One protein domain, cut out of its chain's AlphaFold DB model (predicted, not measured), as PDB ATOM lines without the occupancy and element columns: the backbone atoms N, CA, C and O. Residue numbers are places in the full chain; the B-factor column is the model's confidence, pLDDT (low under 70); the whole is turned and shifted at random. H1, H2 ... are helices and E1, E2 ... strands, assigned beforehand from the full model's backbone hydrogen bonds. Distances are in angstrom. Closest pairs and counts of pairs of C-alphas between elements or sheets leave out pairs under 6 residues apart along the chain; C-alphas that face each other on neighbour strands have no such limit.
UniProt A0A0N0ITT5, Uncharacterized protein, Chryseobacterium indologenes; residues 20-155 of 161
ATOM      1  N   LYS A  20     142.232 183.963 131.889       78.38
ATOM      2  CA  LYS A  20     141.768 183.814 130.507       78.38
ATOM      3  C   LYS A  20     142.657 182.786 129.809       78.38
ATOM      4  O   LYS A  20     143.882 182.853 129.915       78.38
ATOM      5  N   LYS A  21     142.043 181.836 129.103       85.50
ATOM      6  CA  LYS A  21     142.751 180.794 128.354       85.50
ATOM      7  C   LYS A  21     142.504 180.964 126.866       85.50
ATOM      8  O   LYS A  21     141.384 180.771 126.405       85.50
ATOM      9  N   ASP A  22     143.562 181.259 126.127       86.88
ATOM     10  CA  ASP A  22     143.539 181.336 124.670       86.88
ATOM     11  C   ASP A  22     144.291 180.132 124.091       86.88
ATOM     12  O   ASP A  22     145.350 179.746 124.583       86.88
ATOM     13  N   THR A  23     143.753 179.498 123.049       91.12
ATOM     14  CA  THR A  23     144.448 178.401 122.357       91.12
ATOM     15  C   THR A  23     145.025 178.909 121.050       91.12
ATOM     16  O   THR A  23     144.302 179.449 120.218       91.12
ATOM     17  N   VAL A  24     146.321 178.687 120.845       92.31
ATOM     18  CA  VAL A  24     147.038 179.096 119.635       92.31
ATOM     19  C   VAL A  24     147.767 177.914 119.005       92.31
ATOM     20  O   VAL A  24     148.106 176.937 119.678       92.31
ATOM     21  N   ILE A  25     148.041 178.004 117.704       91.94
ATOM     22  CA  ILE A  25     148.898 177.047 116.998       91.94
ATOM     23  C   ILE A  25     150.251 177.711 116.743       91.94
ATOM     24  O   ILE A  25     150.362 178.651 115.957       91.94
ATOM     25  N   LEU A  26     151.298 177.205 117.394       91.19
ATOM     26  CA  LEU A  26     152.679 177.646 117.207       91.19
ATOM     27  C   LEU A  26     153.496 176.489 116.648       91.19
ATOM     28  O   LEU A  26     153.608 175.446 117.283       91.19
ATOM     29  N   PHE A  27     154.066 176.670 115.454       91.56
ATOM     30  CA  PHE A  27     154.903 175.661 114.789       91.56
ATOM     31  C   PHE A  27     154.241 174.270 114.732       91.56
ATOM     32  O   PHE A  27     154.853 173.269 115.097       91.56
ATOM     33  N   ASN A  28     152.970 174.225 114.315       89.75
ATOM     34  CA  ASN A  28     152.131 173.018 114.241       89.75
ATOM     35  C   ASN A  28     151.857 172.321 115.587       89.75
ATOM     36  O   ASN A  28     151.347 171.204 115.611       89.75
ATOM     37  N   LYS A  29     152.146 172.979 116.713       90.56
ATOM     38  CA  LYS A  29     151.786 172.510 118.052       90.56
ATOM     39  C   LYS A  29     150.699 173.393 118.640       90.56
ATOM     40  O   LYS A  29     150.751 174.618 118.535       90.56
ATOM     41  N   ARG A  30     149.713 172.760 119.271       93.69
ATOM     42  CA  ARG A  30     148.678 173.454 120.037       93.69
ATOM     43  C   ARG A  30     149.267 173.892 121.375       93.69
ATOM     44  O   ARG A  30     149.720 173.042 122.134       93.69
ATOM     45  N   ILE A  31     149.227 175.190 121.653       93.19
ATOM     46  CA  ILE A  31     149.726 175.795 122.888       93.19
ATOM     47  C   ILE A  31     148.589 176.565 123.556       93.19
ATOM     48  O   ILE A  31     147.865 177.312 122.898       93.19
ATOM     49  N   ILE A  32     148.439 176.382 124.865       93.00
ATOM     50  CA  ILE A  32     147.477 177.121 125.685       93.00
ATOM     51  C   ILE A  32     148.186 178.328 126.296       93.00
ATOM     52  O   ILE A  32     149.197 178.178 126.979       93.00
ATOM     53  N   ILE A  33     147.660 179.524 126.082       90.00
ATOM     54  CA  ILE A  33     148.127 180.740 126.738       90.00
ATOM     55  C   ILE A  33     147.207 181.016 127.918       90.00
ATOM     56  O   ILE A  33     146.015 181.251 127.740       90.00
ATOM     57  N   ASN A  34     147.776 180.972 129.116       87.38
ATOM     58  CA  ASN A  34     147.111 181.344 130.351       87.38
ATOM     59  C   ASN A  34     147.479 182.796 130.663       87.38
ATOM     60  O   ASN A  34     148.605 183.095 131.080       87.38
ATOM     61  N   THR A  35     146.525 183.689 130.447       80.31
ATOM     62  CA  THR A  35     146.644 185.109 130.760       80.31
ATOM     63  C   THR A  35     146.028 185.336 132.140       80.31
ATOM     64  O   THR A  35     144.817 185.158 132.301       80.31
ATOM     65  N   PRO A  36     146.832 185.668 133.163       72.56
ATOM     66  CA  PRO A  36     146.301 186.000 134.475       72.56
ATOM     67  C   PRO A  36     145.514 187.309 134.406       72.56
ATOM     68  O   PRO A  36     145.797 188.167 133.574       72.56
ATOM     69  N   ALA A  37     144.592 187.501 135.346       63.91
ATOM     70  CA  ALA A  37     143.952 188.797 135.534       63.91
ATOM     71  C   ALA A  37     144.957 189.929 135.836       63.91
ATOM     72  O   ALA A  37     144.632 191.082 135.598       63.91
ATOM     73  N   ILE A  38     146.167 189.618 136.330       61.53
ATOM     74  CA  ILE A  38     147.250 190.567 136.647       61.53
ATOM     75  C   ILE A  38     148.558 190.111 135.977       61.53
ATOM     76  O   ILE A  38     149.020 189.002 136.251       61.53
ATOM     77  N   MET A  39     149.193 190.959 135.156       55.06
ATOM     78  CA  MET A  39     150.498 190.684 134.530       55.06
ATOM     79  C   MET A  39     151.642 191.486 135.187       55.06
ATOM     80  O   MET A  39     151.555 192.701 135.354       55.06
ATOM     81  N   GLY A  40     152.762 190.826 135.514       55.44
ATOM     82  CA  GLY A  40     153.974 191.486 136.030       55.44
ATOM     83  C   GLY A  40     153.806 192.159 137.407       55.44
ATOM     84  O   GLY A  40     153.198 191.588 138.306       55.44
ATOM     85  N   ASN A  41     154.382 193.361 137.572       47.97
ATOM     86  CA  ASN A  41     154.284 194.195 138.789       47.97
ATOM     87  C   ASN A  41     153.155 195.259 138.714       47.97
ATOM     88  O   ASN A  41     153.130 196.175 139.535       47.97
ATOM     89  N   GLY A  42     152.293 195.215 137.691       48.66
ATOM     90  CA  GLY A  42     151.235 196.209 137.448       48.66
ATOM     91  C   GLY A  42     149.854 195.766 137.949       48.66
ATOM     92  O   GLY A  42     149.690 194.604 138.313       48.66
ATOM     93  N   PRO A  43     148.852 196.669 137.996       42.22
ATOM     94  CA  PRO A  43     147.475 196.304 138.314       42.22
ATOM     95  C   PRO A  43     146.815 195.540 137.153       42.22
ATOM     96  O   PRO A  43     147.286 195.592 136.023       42.22
ATOM     97  N   PHE A  44     145.736 194.829 137.488       45.66
ATOM     98  CA  PHE A  44     144.817 194.066 136.632       45.66
ATOM     99  C   PHE A  44     144.833 194.421 135.123       45.66
ATOM    100  O   PHE A  44     144.514 195.548 134.756       45.66
ATOM    101  N   GLU A  45     145.103 193.451 134.243       54.16
ATOM    102  CA  GLU A  45     144.944 193.573 132.784       54.16
ATOM    103  C   GLU A  45     144.146 192.372 132.243       54.16
ATOM    104  O   GLU A  45     144.677 191.441 131.635       54.16
ATOM    105  N   THR A  46     142.837 192.372 132.501       50.59
ATOM    106  CA  THR A  46     141.887 191.346 132.028       50.59
ATOM    107  C   THR A  46     141.490 191.508 130.557       50.59
ATOM    108  O   THR A  46     140.897 190.597 129.980       50.59
ATOM    109  N   GLU A  47     141.846 192.629 129.928       60.00
ATOM    110  CA  GLU A  47     141.433 193.000 128.571       60.00
ATOM    111  C   GLU A  47     142.645 193.200 127.658       60.00
ATOM    112  O   GLU A  47     143.034 194.318 127.317       60.00
ATOM    113  N   ASN A  48     143.260 192.081 127.280       67.12
ATOM    114  CA  ASN A  48     144.343 192.066 126.306       67.12
ATOM    115  C   ASN A  48     143.862 191.536 124.953       67.12
ATOM    116  O   ASN A  48     143.212 190.484 124.881       67.12
ATOM    117  N   ILE A  49     144.242 192.232 123.880       77.19
ATOM    118  CA  ILE A  49     144.189 191.699 122.516       77.19
ATOM    119  C   ILE A  49     145.459 190.878 122.292       77.19
ATOM    120  O   ILE A  49     146.564 191.374 122.515       77.19
ATOM    121  N   LEU A  50     145.283 189.626 121.865       85.50
ATOM    122  CA  LEU A  50     146.371 188.752 121.439       85.50
ATOM    123  C   LEU A  50     146.494 188.786 119.916       85.50
ATOM    124  O   LEU A  50     145.592 188.343 119.208       85.50
ATOM    125  N   GLU A  51     147.646 189.229 119.428       90.31
ATOM    126  CA  GLU A  51     148.036 189.150 118.022       90.31
ATOM    127  C   GLU A  51     149.261 188.248 117.857       90.31
ATOM    128  O   GLU A  51     150.145 188.200 118.716       90.31
ATOM    129  N   ILE A  52     149.334 187.531 116.736       92.56
ATOM    130  CA  ILE A  52     150.478 186.678 116.406       92.56
ATOM    131  C   ILE A  52     151.114 187.202 115.128       92.56
ATOM    132  O   ILE A  52     150.521 187.127 114.056       92.56
ATOM    133  N   GLU A  53     152.346 187.688 115.237       93.75
ATOM    134  CA  GLU A  53     153.154 188.070 114.084       93.75
ATOM    135  C   GLU A  53     154.079 186.916 113.685       93.75
ATOM    136  O   GLU A  53     154.809 186.377 114.522       93.75
ATOM    137  N   ASP A  54     154.071 186.545 112.406       91.94
ATOM    138  CA  ASP A  54     154.967 185.533 111.851       91.94
ATOM    139  C   ASP A  54     156.189 186.187 111.191       91.94
ATOM    140  O   ASP A  54     156.057 187.030 110.308       91.94
ATOM    141  N   ARG A  55     157.390 185.787 111.620       89.62
ATOM    142  CA  ARG A  55     158.682 186.176 111.037       89.62
ATOM    143  C   ARG A  55     159.495 184.945 110.610       89.62
ATOM    144  O   ARG A  55     160.711 184.892 110.802       89.62
ATOM    145  N   GLY A  56     158.829 183.924 110.072       85.00
ATOM    146  CA  GLY A  56     159.435 182.701 109.548       85.00
ATOM    147  C   GLY A  56     159.832 181.722 110.654       85.00
ATOM    148  O   GLY A  56     159.025 180.925 111.127       85.00
ATOM    149  N   THR A  57     161.094 181.754 111.087       86.31
ATOM    150  CA  THR A  57     161.597 180.866 112.162       86.31
ATOM    151  C   THR A  57     161.213 181.339 113.567       86.31
ATOM    152  O   THR A  57     161.478 180.660 114.565       86.31
ATOM    153  N   MET A  58     160.574 182.504 113.648       93.56
ATOM    154  CA  MET A  58     160.159 183.163 114.873       93.56
ATOM    155  C   MET A  58     158.707 183.615 114.750       93.56
ATOM    156  O   MET A  58     158.307 184.150 113.722       93.56
ATOM    157  N   LYS A  59     157.941 183.450 115.822       95.31
ATOM    158  CA  LYS A  59     156.612 184.037 115.992       95.31
ATOM    159  C   LYS A  59     156.655 184.994 117.175       95.31
ATOM    160  O   LYS A  59     157.342 184.718 118.157       95.31
ATOM    161  N   ILE A  60     155.948 186.111 117.095       94.75
ATOM    162  CA  ILE A  60     155.848 187.082 118.184       94.75
ATOM    163  C   ILE A  60     154.403 187.082 118.661       94.75
ATOM    164  O   ILE A  60     153.501 187.387 117.888       94.75
ATOM    165  N   LEU A  61     154.193 186.724 119.925       93.56
ATOM    166  CA  LEU A  61     152.902 186.864 120.590       93.56
ATOM    167  C   LEU A  61     152.839 188.267 121.183       93.56
ATOM    168  O   LEU A  61     153.656 188.585 122.047       93.56
ATOM    169  N   LYS A  62     151.917 189.100 120.714       92.00
ATOM    170  CA  LYS A  62     151.727 190.471 121.189       92.00
ATOM    171  C   LYS A  62     150.455 190.542 122.017       92.00
ATOM    172  O   LYS A  62     149.398 190.144 121.547       92.00
ATOM    173  N   PHE A  63     150.581 191.055 123.230       89.00
ATOM    174  CA  PHE A  63     149.497 191.279 124.175       89.00
ATOM    175  C   PHE A  63     149.384 192.783 124.392       89.00
ATOM    176  O   PHE A  63     150.289 193.381 124.972       89.00
ATOM    177  N   SER A  64     148.319 193.398 123.892       85.75
ATOM    178  CA  SER A  64     148.095 194.839 124.031       85.75
ATOM    179  C   SER A  64     146.948 195.104 124.995       85.75
ATOM    180  O   SER A  64     145.842 194.603 124.786       85.75
ATOM    181  N   SER A  65     147.227 195.905 126.019       81.00
ATOM    182  CA  SER A  65     146.279 196.291 127.058       81.00
ATOM    183  C   SER A  65     145.356 197.391 126.556       81.00
ATOM    184  O   SER A  65     145.806 198.470 126.156       81.00
ATOM    185  N   LEU A  66     144.049 197.132 126.605       78.19
ATOM    186  CA  LEU A  66     143.025 198.102 126.215       78.19
ATOM    187  C   LEU A  66     142.877 199.250 127.222       78.19
ATOM    188  O   LEU A  66     142.430 200.332 126.850       78.19
ATOM    189  N   SER A  67     143.279 199.050 128.479       76.56
ATOM    190  CA  SER A  67     143.050 200.021 129.552       76.56
ATOM    191  C   SER A  67     144.122 201.106 129.651       76.56
ATOM    192  O   SER A  67     143.837 202.208 130.110       76.56
ATOM    193  N   ASN A  68     145.369 200.803 129.281       76.31
ATOM    194  CA  ASN A  68     146.500 201.724 129.464       76.31
ATOM    195  C   ASN A  68     147.425 201.840 128.242       76.31
ATOM    196  O   ASN A  68     148.392 202.600 128.286       76.31
ATOM    197  N   GLY A  69     147.143 201.112 127.156       78.50
ATOM    198  CA  GLY A  69     147.947 201.144 125.935       78.50
ATOM    199  C   GLY A  69     149.332 200.502 126.070       78.50
ATOM    200  O   GLY A  69     150.159 200.657 125.171       78.50
ATOM    201  N   ASN A  70     149.609 199.789 127.167       86.94
ATOM    202  CA  ASN A  70     150.819 198.986 127.296       86.94
ATOM    203  C   ASN A  70     150.782 197.825 126.304       86.94
ATOM    204  O   ASN A  70     149.725 197.266 126.012       86.94
ATOM    205  N   SER A  71     151.953 197.406 125.838       90.19
ATOM    206  CA  SER A  71     152.073 196.212 125.011       90.19
ATOM    207  C   SER A  71     153.204 195.323 125.507       90.19
ATOM    208  O   SER A  71     154.286 195.804 125.851       90.19
ATOM    209  N   SER A  72     152.940 194.021 125.538       91.38
ATOM    210  CA  SER A  72     153.844 192.974 126.005       91.38
ATOM    211  C   SER A  72     154.045 191.948 124.897       91.38
ATOM    212  O   SER A  72     153.084 191.411 124.358       91.38
ATOM    213  N   TRP A  73     155.284 191.692 124.499       93.38
ATOM    214  CA  TRP A  73     155.642 190.850 123.363       93.38
ATOM    215  C   TRP A  73     156.519 189.683 123.809       93.38
ATOM    216  O   TRP A  73     157.574 189.867 124.427       93.38
ATOM    217  N   LEU A  74     156.117 188.474 123.428       94.19
ATOM    218  CA  LEU A  74     156.853 187.244 123.680       94.19
ATOM    219  C   LEU A  74     157.375 186.664 122.364       94.19
ATOM    220  O   LEU A  74     156.606 186.275 121.486       94.19
ATOM    221  N   TYR A  75     158.697 186.598 122.229       95.69
ATOM    222  CA  TYR A  75     159.356 186.100 121.025       95.69
ATOM    223  C   TYR A  75     159.571 184.594 121.136       95.69
ATOM    224  O   TYR A  75     160.405 184.126 121.918       95.69
ATOM    225  N   ILE A  76     158.849 183.840 120.318       95.88
ATOM    226  CA  ILE A  76     158.858 182.383 120.297       95.88
ATOM    227  C   ILE A  76     159.643 181.880 119.082       95.88
ATOM    228  O   ILE A  76     159.402 182.306 117.957       95.88
ATOM    229  N   GLN A  77     160.557 180.936 119.286       95.88
ATOM    230  CA  GLN A  77     161.320 180.277 118.222       95.88
ATOM    231  C   GLN A  77     161.198 178.760 118.313       95.88
ATOM    232  O   GLN A  77     161.131 178.197 119.406       95.88
ATOM    233  N   ASN A  78     161.247 178.090 117.164       92.25
ATOM    234  CA  ASN A  78     161.427 176.643 117.097       92.25
ATOM    235  C   ASN A  78     162.920 176.316 116.940       92.25
ATOM    236  O   ASN A  78     163.552 176.743 115.976       92.25
ATOM    237  N   LYS A  79     163.487 175.556 117.881       90.94
ATOM    238  CA  LYS A  79     164.869 175.060 117.830       90.94
ATOM    239  C   LYS A  79     164.863 173.551 118.049       90.94
ATOM    240  O   LYS A  79     164.588 173.089 119.153       90.94
ATOM    241  N   GLY A  80     165.157 172.780 117.004       86.19
ATOM    242  CA  GLY A  80     165.226 171.316 117.096       86.19
ATOM    243  C   GLY A  80     163.907 170.668 117.534       86.19
ATOM    244  O   GLY A  80     163.896 169.866 118.464       86.19
ATOM    245  N   ASN A  81     162.788 171.064 116.912       85.69
ATOM    246  CA  ASN A  81     161.430 170.593 117.228       85.69
ATOM    247  C   ASN A  81     160.957 170.901 118.667       85.69
ATOM    248  O   ASN A  81     159.954 170.361 119.142       85.69
ATOM    249  N   LYS A  82     161.662 171.782 119.377       92.44
ATOM    250  CA  LYS A  82     161.268 172.315 120.681       92.44
ATOM    251  C   LYS A  82     160.976 173.800 120.530       92.44
ATOM    252  O   LYS A  82     161.711 174.526 119.859       92.44
ATOM    253  N   ILE A  83     159.887 174.237 121.143       93.94
ATOM    254  CA  ILE A  83     159.468 175.633 121.120       93.94
ATOM    255  C   ILE A  83     160.108 176.321 122.321       93.94
ATOM    256  O   ILE A  83     160.117 175.776 123.423       93.94
ATOM    257  N   TYR A  84     160.657 177.512 122.110       95.25
ATOM    258  CA  TYR A  84     161.261 178.315 123.162       95.25
ATOM    259  C   TYR A  84     160.749 179.744 123.108       95.25
ATOM    260  O   TYR A  84     160.741 180.351 122.040       95.25
ATOM    261  N   SER A  85     160.430 180.318 124.263       94.75
ATOM    262  CA  SER A  85     160.517 181.765 124.435       94.75
ATOM    263  C   SER A  85     161.995 182.154 124.475       94.75
ATOM    264  O   SER A  85     162.794 181.468 125.113       94.75
ATOM    265  N   THR A  86     162.366 183.198 123.734       95.75
ATOM    266  CA  THR A  86     163.763 183.635 123.531       95.75
ATOM    267  C   THR A  86     164.013 185.078 123.961       95.75
ATOM    268  O   THR A  86     165.145 185.459 124.286       95.75
ATOM    269  N   LYS A  87     162.960 185.895 123.968       95.25
ATOM    270  CA  LYS A  87     162.999 187.300 124.351       95.25
ATOM    271  C   LYS A  87     161.620 187.723 124.845       95.25
ATOM    272  O   LYS A  87     160.598 187.301 124.308       95.25
ATOM    273  N   GLU A  88     161.632 188.581 125.847       93.62
ATOM    274  CA  GLU A  88     160.475 189.259 126.412       93.62
ATOM    275  C   GLU A  88     160.664 190.761 126.187       93.62
ATOM    276  O   GLU A  88     161.793 191.279 126.253       93.62
ATOM    277  N   LEU A  89     159.580 191.466 125.892       94.31
ATOM    278  CA  LEU A  89     159.599 192.906 125.702       94.31
ATOM    279  C   LEU A  89     158.294 193.516 126.188       94.31
ATOM    280  O   LEU A  89     157.248 193.059 125.767       94.31
ATOM    281  N   ASN A  90     158.365 194.570 126.993       92.88
ATOM    282  CA  ASN A  90     157.225 195.442 127.251       92.88
ATOM    283  C   ASN A  90     157.542 196.845 126.773       92.88
ATOM    284  O   ASN A  90     158.673 197.313 126.933       92.88
ATOM    285  N   TYR A  91     156.537 197.536 126.258       92.25
ATOM    286  CA  TYR A  91     156.607 198.975 126.116       92.25
ATOM    287  C   TYR A  91     155.368 199.672 126.645       92.25
ATOM    288  O   TYR A  91     154.260 199.134 126.629       92.25
ATOM    289  N   SER A  92     155.593 200.887 127.124       91.25
ATOM    290  CA  SER A  92     154.557 201.784 127.602       91.25
ATOM    291  C   SER A  92     154.923 203.228 127.302       91.25
ATOM    292  O   SER A  92     156.101 203.602 127.282       91.25
ATOM    293  N   ASN A  93     153.906 204.054 127.088       90.25
ATOM    294  CA  ASN A  93     154.080 205.496 127.003       90.25
ATOM    295  C   ASN A  93     154.088 206.087 128.415       90.25
ATOM    296  O   ASN A  93     153.407 205.603 129.319       90.25
ATOM    297  N   GLY A  94     154.873 207.135 128.625       86.88
ATOM    298  CA  GLY A  94     154.949 207.797 129.916       86.88
ATOM    299  C   GLY A  94     155.776 209.070 129.878       86.88
ATOM    300  O   GLY A  94     156.005 209.666 128.828       86.88
ATOM    301  N   ILE A  95     156.232 209.482 131.058       88.38
ATOM    302  CA  ILE A  95     157.023 210.697 131.243       88.38
ATOM    303  C   ILE A  95     158.462 210.323 131.632       88.38
ATOM    304  O   ILE A  95     158.730 209.452 132.476       88.38
ATOM    305  N   TYR A  96     159.428 210.983 131.005       89.38
ATOM    306  CA  TYR A  96     160.821 211.000 131.416       89.38
ATOM    307  C   TYR A  96     161.116 212.280 132.192       89.38
ATOM    308  O   TYR A  96     161.066 213.377 131.649       89.38
ATOM    309  N   GLN A  97     161.449 212.113 133.469       90.38
ATOM    310  CA  GLN A  97     161.919 213.195 134.318       90.38
ATOM    311  C   GLN A  97     163.424 213.397 134.090       90.38
ATOM    312  O   GLN A  97     164.252 212.630 134.591       90.38
ATOM    313  N   LYS A  98     163.780 214.415 133.309       88.06
ATOM    314  CA  LYS A  98     165.158 214.789 132.987       88.06
ATOM    315  C   LYS A  98     165.624 215.843 133.983       88.06
ATOM    316  O   LYS A  98     165.136 216.966 133.992       88.06
ATOM    317  N   ARG A  99     166.585 215.496 134.834       89.81
ATOM    318  CA  ARG A  99     167.162 216.456 135.782       89.81
ATOM    319  C   ARG A  99     168.036 217.473 135.043       89.81
ATOM    320  O   ARG A  99     169.002 217.077 134.395       89.81
ATOM    321  N   LEU A 100     167.720 218.759 135.183       88.38
ATOM    322  CA  LEU A 100     168.516 219.864 134.646       88.38
ATOM    323  C   LEU A 100     169.560 220.321 135.671       88.38
ATOM    324  O   LEU A 100     170.744 220.437 135.353       88.38
ATOM    325  N   LYS A 101     169.132 220.527 136.926       90.94
ATOM    326  CA  LYS A 101     169.966 220.907 138.083       90.94
ATOM    327  C   LYS A 101     169.430 220.257 139.366       90.94
ATOM    328  O   LYS A 101     168.540 219.410 139.338       90.94
ATOM    329  N   LYS A 102     170.019 220.540 140.533       92.50
ATOM    330  CA  LYS A 102     169.470 220.053 141.813       92.50
ATOM    331  C   LYS A 102     168.062 220.624 142.012       92.50
ATOM    332  O   LYS A 102     167.908 221.834 141.989       92.50
ATOM    333  N   ASN A 103     167.087 219.735 142.211       89.19
ATOM    334  CA  ASN A 103     165.663 220.052 142.376       89.19
ATOM    335  C   ASN A 103     164.995 220.739 141.168       89.19
ATOM    336  O   ASN A 103     163.912 221.289 141.320       89.19
ATOM    337  N   ASP A 104     165.613 220.679 139.987       91.75
ATOM    338  CA  ASP A 104     165.086 221.253 138.748       91.75
ATOM    339  C   ASP A 104     165.000 220.156 137.683       91.75
ATOM    340  O   ASP A 104     165.994 219.471 137.393       91.75
ATOM    341  N   PHE A 105     163.799 219.955 137.153       91.31
ATOM    342  CA  PHE A 105     163.459 218.827 136.301       91.31
ATOM    343  C   PHE A 105     162.585 219.270 135.140       91.31
ATOM    344  O   PHE A 105     161.611 219.993 135.317       91.31
ATOM    345  N   ASP A 106     162.906 218.725 133.978       92.50
ATOM    346  CA  ASP A 106     162.067 218.758 132.799       92.50
ATOM    347  C   ASP A 106     161.300 217.432 132.674       92.50
ATOM    348  O   ASP A 106     161.794 216.372 133.081       92.50
ATOM    349  N   TYR A 107     160.088 217.482 132.129       92.06
ATOM    350  CA  TYR A 107     159.175 216.345 132.025       92.06
ATOM    351  C   TYR A 107     158.821 216.116 130.564       92.06
ATOM    352  O   TYR A 107     157.934 216.751 130.002       92.06
ATOM    353  N   LEU A 108     159.527 215.171 129.951       93.00
ATOM    354  CA  LEU A 108     159.453 214.926 128.518       93.00
ATOM    355  C   LEU A 108     158.615 213.677 128.227       93.00
ATOM    356  O   LEU A 108     158.845 212.638 128.855       93.00
ATOM    357  N   PRO A 109     157.673 213.723 127.270       93.56
ATOM    358  CA  PRO A 109     156.982 212.531 126.796       93.56
ATOM    359  C   PRO A 109     157.970 211.491 126.259       93.56
ATOM    360  O   PRO A 109     158.855 211.794 125.452       93.56
ATOM    361  N   ALA A 110     157.821 210.248 126.701       94.38
ATOM    362  CA  ALA A 110     158.759 209.181 126.404       94.38
ATOM    363  C   ALA A 110     158.057 207.838 126.223       94.38
ATOM    364  O   ALA A 110     157.099 207.521 126.927       94.38
ATOM    365  N   THR A 111     158.632 207.004 125.371       94.19
ATOM    366  CA  THR A 111     158.318 205.579 125.316       94.19
ATOM    367  C   THR A 111     159.339 204.842 126.176       94.19
ATOM    368  O   THR A 111     160.551 204.982 125.992       94.19
ATOM    369  N   ARG A 112     158.870 204.071 127.157       93.19
ATOM    370  CA  ARG A 112     159.702 203.172 127.961       93.19
ATOM    371  C   ARG A 112     159.671 201.795 127.317       93.19
ATOM    372  O   ARG A 112     158.601 201.219 127.180       93.19
ATOM    373  N   ILE A 113     160.840 201.253 126.994       94.12
ATOM    374  CA  ILE A 113     161.007 199.870 126.543       94.12
ATOM    375  C   ILE A 113     161.698 199.095 127.654       94.12
ATOM    376  O   ILE A 113     162.728 199.532 128.162       94.12
ATOM    377  N   CYS A 114     161.166 197.937 128.015       93.44
ATOM    378  CA  CYS A 114     161.820 196.958 128.867       93.44
ATOM    379  C   CYS A 114     162.026 195.686 128.058       93.44
ATOM    380  O   CYS A 114     161.100 195.219 127.403       93.44
ATOM    381  N   THR A 115     163.229 195.122 128.062       94.25
ATOM    382  CA  THR A 115     163.495 193.899 127.308       94.25
ATOM    383  C   THR A 115     164.471 192.987 128.020       94.25
ATOM    384  O   THR A 115     165.444 193.430 128.619       94.25
ATOM    385  N   LYS A 116     164.217 191.684 127.911       92.88
ATOM    386  CA  LYS A 116     165.022 190.641 128.528       92.88
ATOM    387  C   LYS A 116     165.190 189.490 127.553       92.88
ATOM    388  O   LYS A 116     164.219 189.019 126.963       92.88
ATOM    389  N   LYS A 117     166.425 189.024 127.370       93.75
ATOM    390  CA  LYS A 117     166.687 187.760 126.671       93.75
ATOM    391  C   LYS A 117     166.536 186.628 127.677       93.75
ATOM    392  O   LYS A 117     167.120 186.685 128.757       93.75
ATOM    393  N   ARG A 118     165.769 185.602 127.331       86.94
ATOM    394  CA  ARG A 118     165.546 184.441 128.193       86.94
ATOM    395  C   ARG A 118     165.233 183.245 127.322       86.94
ATOM    396  O   ARG A 118     164.426 183.381 126.420       86.94
ATOM    397  N   LEU A 119     165.857 182.100 127.585       92.81
ATOM    398  CA  LEU A 119     165.561 180.856 126.879       92.81
ATOM    399  C   LEU A 119     164.704 179.964 127.782       92.81
ATOM    400  O   LEU A 119     165.223 179.356 128.713       92.81
ATOM    401  N   VAL A 120     163.397 179.910 127.529       92.81
ATOM    402  CA  VAL A 120     162.445 179.081 128.291       92.81
ATOM    403  C   VAL A 120     161.760 178.127 127.334       92.81
ATOM    404  O   VAL A 120     161.190 178.570 126.341       92.81
ATOM    405  N   MET A 121     161.812 176.826 127.615       93.56
ATOM    406  CA  MET A 121     161.091 175.838 126.816       93.56
ATOM    407  C   MET A 121     159.581 175.996 127.018       93.56
ATOM    408  O   MET A 121     159.111 176.119 128.145       93.56
ATOM    409  N   VAL A 122     158.833 175.968 125.921       91.56
ATOM    410  CA  VAL A 122     157.371 175.967 125.896       91.56
ATOM    411  C   VAL A 122     156.929 174.601 125.389       91.56
ATOM    412  O   VAL A 122     157.221 174.245 124.248       91.56
ATOM    413  N   ASP A 123     156.252 173.832 126.237       84.00
ATOM    414  CA  ASP A 123     155.756 172.504 125.862       84.00
ATOM    415  C   ASP A 123     154.280 172.554 125.452       84.00
ATOM    416  O   ASP A 123     153.960 172.511 124.266       84.00
ATOM    417  N   LYS A 124     153.378 172.714 126.428       88.69
ATOM    418  CA  LYS A 124     151.917 172.701 126.214       88.69
ATOM    419  C   LYS A 124     151.232 174.017 126.550       88.69
ATOM    420  O   LYS A 124     150.155 174.302 126.029       88.69
ATOM    421  N   SER A 125     151.842 174.816 127.420       91.56
ATOM    422  CA  SER A 125     151.249 176.062 127.884       91.56
ATOM    423  C   SER A 125     152.275 177.152 128.133       91.56
ATOM    424  O   SER A 125     153.411 176.879 128.519       91.56
ATOM    425  N   ILE A 126     151.830 178.392 127.971       90.44
ATOM    426  CA  ILE A 126     152.532 179.609 128.360       90.44
ATOM    427  C   ILE A 126     151.689 180.263 129.452       90.44
ATOM    428  O   ILE A 126     150.550 180.637 129.197       90.44
ATOM    429  N   SER A 127     152.232 180.402 130.659       88.38
ATOM    430  CA  SER A 127     151.613 181.203 131.719       88.38
ATOM    431  C   SER A 127     152.248 182.585 131.723       88.38
ATOM    432  O   SER A 127     153.423 182.707 132.058       88.38
ATOM    433  N   LEU A 128     151.507 183.634 131.352       85.12
ATOM    434  CA  LEU A 128     152.074 184.990 131.284       85.12
ATOM    435  C   LEU A 128     152.499 185.529 132.658       85.12
ATOM    436  O   LEU A 128     153.329 186.430 132.719       85.12
ATOM    437  N   ALA A 129     152.021 184.928 133.753       81.31
ATOM    438  CA  ALA A 129     152.488 185.234 135.106       81.31
ATOM    439  C   ALA A 129     153.996 184.963 135.304       81.31
ATOM    440  O   ALA A 129     154.623 185.561 136.185       81.31
ATOM    441  N   ASP A 130     154.588 184.082 134.492       83.19
ATOM    442  CA  ASP A 130     156.007 183.705 134.561       83.19
ATOM    443  C   ASP A 130     156.922 184.601 133.707       83.19
ATOM    444  O   ASP A 130     158.153 184.455 133.745       83.19
ATOM    445  N   PHE A 131     156.330 185.526 132.947       86.94
ATOM    446  CA  PHE A 131     157.002 186.432 132.019       86.94
ATOM    447  C   PHE A 131     156.809 187.897 132.440       86.94
ATOM    448  O   PHE A 131     156.060 188.216 133.363       86.94
ATOM    449  N   PHE A 132     157.535 188.795 131.778       87.88
ATOM    450  CA  PHE A 132     157.421 190.250 131.899       87.88
ATOM    451  C   PHE A 132     157.767 190.816 133.287       87.88
ATOM    452  O   PHE A 132     157.346 191.909 133.668       87.88
ATOM    453  N   ARG A 133     158.602 190.093 134.045       87.56
ATOM    454  CA  ARG A 133     159.177 190.556 135.318       87.56
ATOM    455  C   ARG A 133     160.492 191.291 135.058       87.56
ATOM    456  O   ARG A 133     161.567 190.685 135.080       87.56
ATOM    457  N   PHE A 134     160.383 192.587 134.773       87.88
ATOM    458  CA  PHE A 134     161.516 193.461 134.467       87.88
ATOM    459  C   PHE A 134     162.033 194.197 135.704       87.88
ATOM    460  O   PHE A 134     161.268 194.660 136.550       87.88
ATOM    461  N   THR A 135     163.347 194.359 135.763       89.12
ATOM    462  CA  THR A 135     164.042 195.266 136.675       89.12
ATOM    463  C   THR A 135     164.263 196.624 135.997       89.12
ATOM    464  O   THR A 135     164.170 196.718 134.770       89.12
ATOM    465  N   PRO A 136     164.557 197.705 136.744       87.94
ATOM    466  CA  PRO A 136     164.878 198.998 136.138       87.94
ATOM    467  C   PRO A 136     165.997 198.925 135.087       87.94
ATOM    468  O   PRO A 136     165.905 199.607 134.067       87.94
ATOM    469  N   ASP A 137     166.986 198.050 135.288       90.38
ATOM    470  CA  ASP A 137     168.122 197.864 134.378       90.38
ATOM    471  C   ASP A 137     167.749 197.166 133.064       90.38
ATOM    472  O   ASP A 137     168.437 197.343 132.053       90.38
ATOM    473  N   ASP A 138     166.640 196.424 133.032       91.81
ATOM    474  CA  ASP A 138     166.095 195.840 131.802       91.81
ATOM    475  C   ASP A 138     165.430 196.900 130.909       91.81
ATOM    476  O   ASP A 138     165.063 196.616 129.765       91.81
ATOM    477  N   CYS A 139     165.260 198.124 131.419       92.19
ATOM    478  CA  CYS A 139     164.490 199.171 130.775       92.19
ATOM    479  C   CYS A 139     165.342 200.352 130.309       92.19
ATOM    480  O   CYS A 139     166.381 200.695 130.870       92.19
ATOM    481  N   TYR A 140     164.856 201.023 129.276       92.31
ATOM    482  CA  TYR A 140     165.363 202.295 128.792       92.31
ATOM    483  C   TYR A 140     164.211 203.135 128.244       92.31
ATOM    484  O   TYR A 140     163.078 202.666 128.128       92.31
ATOM    485  N   LYS A 141     164.486 204.409 127.973       92.12
ATOM    486  CA  LYS A 141     163.500 205.356 127.455       92.12
ATOM    487  C   LYS A 141     163.999 205.956 126.146       92.12
ATOM    488  O   LYS A 141     165.201 206.170 125.993       92.12
ATOM    489  N   CYS A 142     163.074 206.261 125.250       93.56
ATOM    490  CA  CYS A 142     163.295 207.027 124.029       93.56
ATOM    491  C   CYS A 142     162.246 208.146 123.918       93.56
ATOM    492  O   CYS A 142     161.172 208.021 124.517       93.56
ATOM    493  N   PRO A 143     162.538 209.245 123.200       93.69
ATOM    494  CA  PRO A 143     161.559 210.295 122.938       93.69
ATOM    495  C   PRO A 143     160.308 209.722 122.270       93.69
ATOM    496  O   PRO A 143     160.426 208.860 121.401       93.69
ATOM    497  N   ILE A 144     159.124 210.220 122.639       91.88
ATOM    498  CA  ILE A 144     157.847 209.707 122.104       91.88
ATOM    499  C   ILE A 144     157.709 209.873 120.580       91.88
ATOM    500  O   ILE A 144     156.901 209.203 119.950       91.88
ATOM    501  N   THR A 145     158.492 210.775 119.983       92.62
ATOM    502  CA  THR A 145     158.527 211.016 118.534       92.62
ATOM    503  C   THR A 145     159.244 209.910 117.757       92.62
ATOM    504  O   THR A 145     159.085 209.825 116.542       92.62
ATOM    505  N   ILE A 146     160.036 209.066 118.429       92.19
ATOM    506  CA  ILE A 146     160.693 207.906 117.822       92.19
ATOM    507  C   ILE A 146     159.704 206.740 117.789       92.19
ATOM    508  O   ILE A 146     159.076 206.423 118.799       92.19
ATOM    509  N   SER A 147     159.598 206.069 116.638       92.00
ATOM    510  CA  SER A 147     158.747 204.884 116.500       92.00
ATOM    511  C   SER A 147     159.161 203.780 117.485       92.00
ATOM    512  O   SER A 147     160.333 203.660 117.855       92.00
ATOM    513  N   VAL A 148     158.211 202.939 117.911       90.12
ATOM    514  CA  VAL A 148     158.512 201.826 118.828       90.12
ATOM    515  C   VAL A 148     159.549 200.884 118.212       90.12
ATOM    516  O   VAL A 148     160.515 200.528 118.882       90.12
ATOM    517  N   ASP A 149     159.416 200.542 116.929       90.31
ATOM    518  CA  ASP A 149     160.363 199.663 116.239       90.31
ATOM    519  C   ASP A 149     161.778 200.257 116.180       90.31
ATOM    520  O   ASP A 149     162.753 199.557 116.482       90.31
ATOM    521  N   ASP A 150     161.912 201.554 115.886       91.50
ATOM    522  CA  ASP A 150     163.213 202.232 115.909       91.50
ATOM    523  C   ASP A 150     163.776 202.312 117.324       91.50
ATOM    524  O   ASP A 150     164.978 202.139 117.529       91.50
ATOM    525  N   CYS A 151     162.928 202.528 118.325       91.31
ATOM    526  CA  CYS A 151     163.341 202.531 119.720       91.31
ATOM    527  C   CYS A 151     163.851 201.150 120.170       91.31
ATOM    528  O   CYS A 151     164.858 201.041 120.876       91.31
ATOM    529  N   ILE A 152     163.219 200.072 119.709       91.06
ATOM    530  CA  ILE A 152     163.660 198.695 119.958       91.06
ATOM    531  C   ILE A 152     164.989 198.409 119.253       91.06
ATOM    532  O   ILE A 152     165.883 197.806 119.850       91.06
ATOM    533  N   LYS A 153     165.135 198.843 117.996       90.06
ATOM    534  CA  LYS A 153     166.340 198.634 117.180       90.06
ATOM    535  C   LYS A 153     167.546 199.402 117.719       90.06
ATOM    536  O   LYS A 153     168.645 198.854 117.771       90.06
ATOM    537  N   ASN A 154     167.332 200.646 118.134       86.56
ATOM    538  CA  ASN A 154     168.374 201.541 118.630       86.56
ATOM    539  C   ASN A 154     168.749 201.250 120.093       86.56
ATOM    540  O   ASN A 154     169.859 201.562 120.515       86.56
ATOM    541  N   GLY A 155     167.879 200.604 120.873       85.12
ATOM    542  CA  GLY A 155     168.231 200.138 122.212       85.12
ATOM    543  C   GLY A 155     168.622 201.276 123.164       85.12
ATOM    544  O   GLY A 155     168.047 202.361 123.148       85.12
TER     545      GLY A 155
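What this domain is: This is residues 20 to 155 of the 161 residues of an uncharacterized protein of Chryseobacterium indologenes (UniProt A0A0N0ITT5). What shape do these coordinates draw? A large, twisted sheet of E3, E4, E5, E6, E7 and E9 is partly face to face with a small sheet of E1, E2 and E8, a sandwich near one end, and the long hairpin of E6 and E7 runs on beyond it and makes the length. The short helix H1 packs on the large sheet, over E9 and E7. What is it made of? The printed part has 136 residues with nine named strands, E1 to E9, then one named helix, H1, and is mostly strand; the large sheet, in order E3, E4, E5, E6, E7, E9, is antiparallel, the small one, E1, E2, E8, mixed. It is compact by its radius of gyration of the C-alphas, 16.4 A, with an elongated outline spanning 55 by 29 by 22 A.

Where its parts are: Where do the first strands run? E1 is residues 20 to 26, with C-alpha 20 at (141.768, 183.814, 130.507), and E2 is 29 to 36. E3 is 48 to 54, E4 58 to 65 and E5 71 to 79, 25.7 A long. What follows? E6, residues 82 to 101, is 52.3 A long, and E7, residues 104 to 122, is 47.7 A long. E8 is 125 to 127, E9 139 to 143, and H1 148 to 154, ending with C-alpha 154 at (168.374, 201.541, 118.630).

How they stand to each other: How does the small sheet pair? E1 and E2 are a hairpin, antiparallel, with N 22 and O 33 2.9 A apart. E2 and E8 are parallel, with N 126 and O 32 2.8 A apart. How do the sheets stand? They form a sandwich, two sheets face to face, 10.0 A centre to centre where they face, with best planes 34 degrees apart. How is the large sheet built? E3 to E7 are a meander, each strand the antiparallel neighbour of the one before: N 51 to O 62 is 2.9 A, N 61 to O 74 2.9 A, N 73 to O 89 2.7 A and N 96 to O 108 2.8 A. E9, an edge strand, is antiparallel to E7, with N 113 and O 140 2.9 A apart. E6 bends by 61 degrees at residue 94, E7 by 67 degrees at residue 107. Where is H1? It is on the large sheet at a height over the sheet of 8.6 A, over E9 and, only just, over E7, on which 3 of its C-alphas fall. It runs across the strands, at 69 degrees to E9 on the local plane; its closest C-alphas to E7 are Ile 152 and Ile 113, 7.2 A apart. In H1 every O i to N i+4 pair is within hydrogen-bond range.

The domain as a whole: How far does it reach? The two C-alphas farthest apart, those of Asn 28 and Lys 102, are 57.2 A apart. Is it unbroken and well modelled? The printed part has no cut; the links E2 to E3 and E8 to E9 are long. Its mean pLDDT is 86.8, and residues 37 to 48, of which 48 belongs to E3, are under 70.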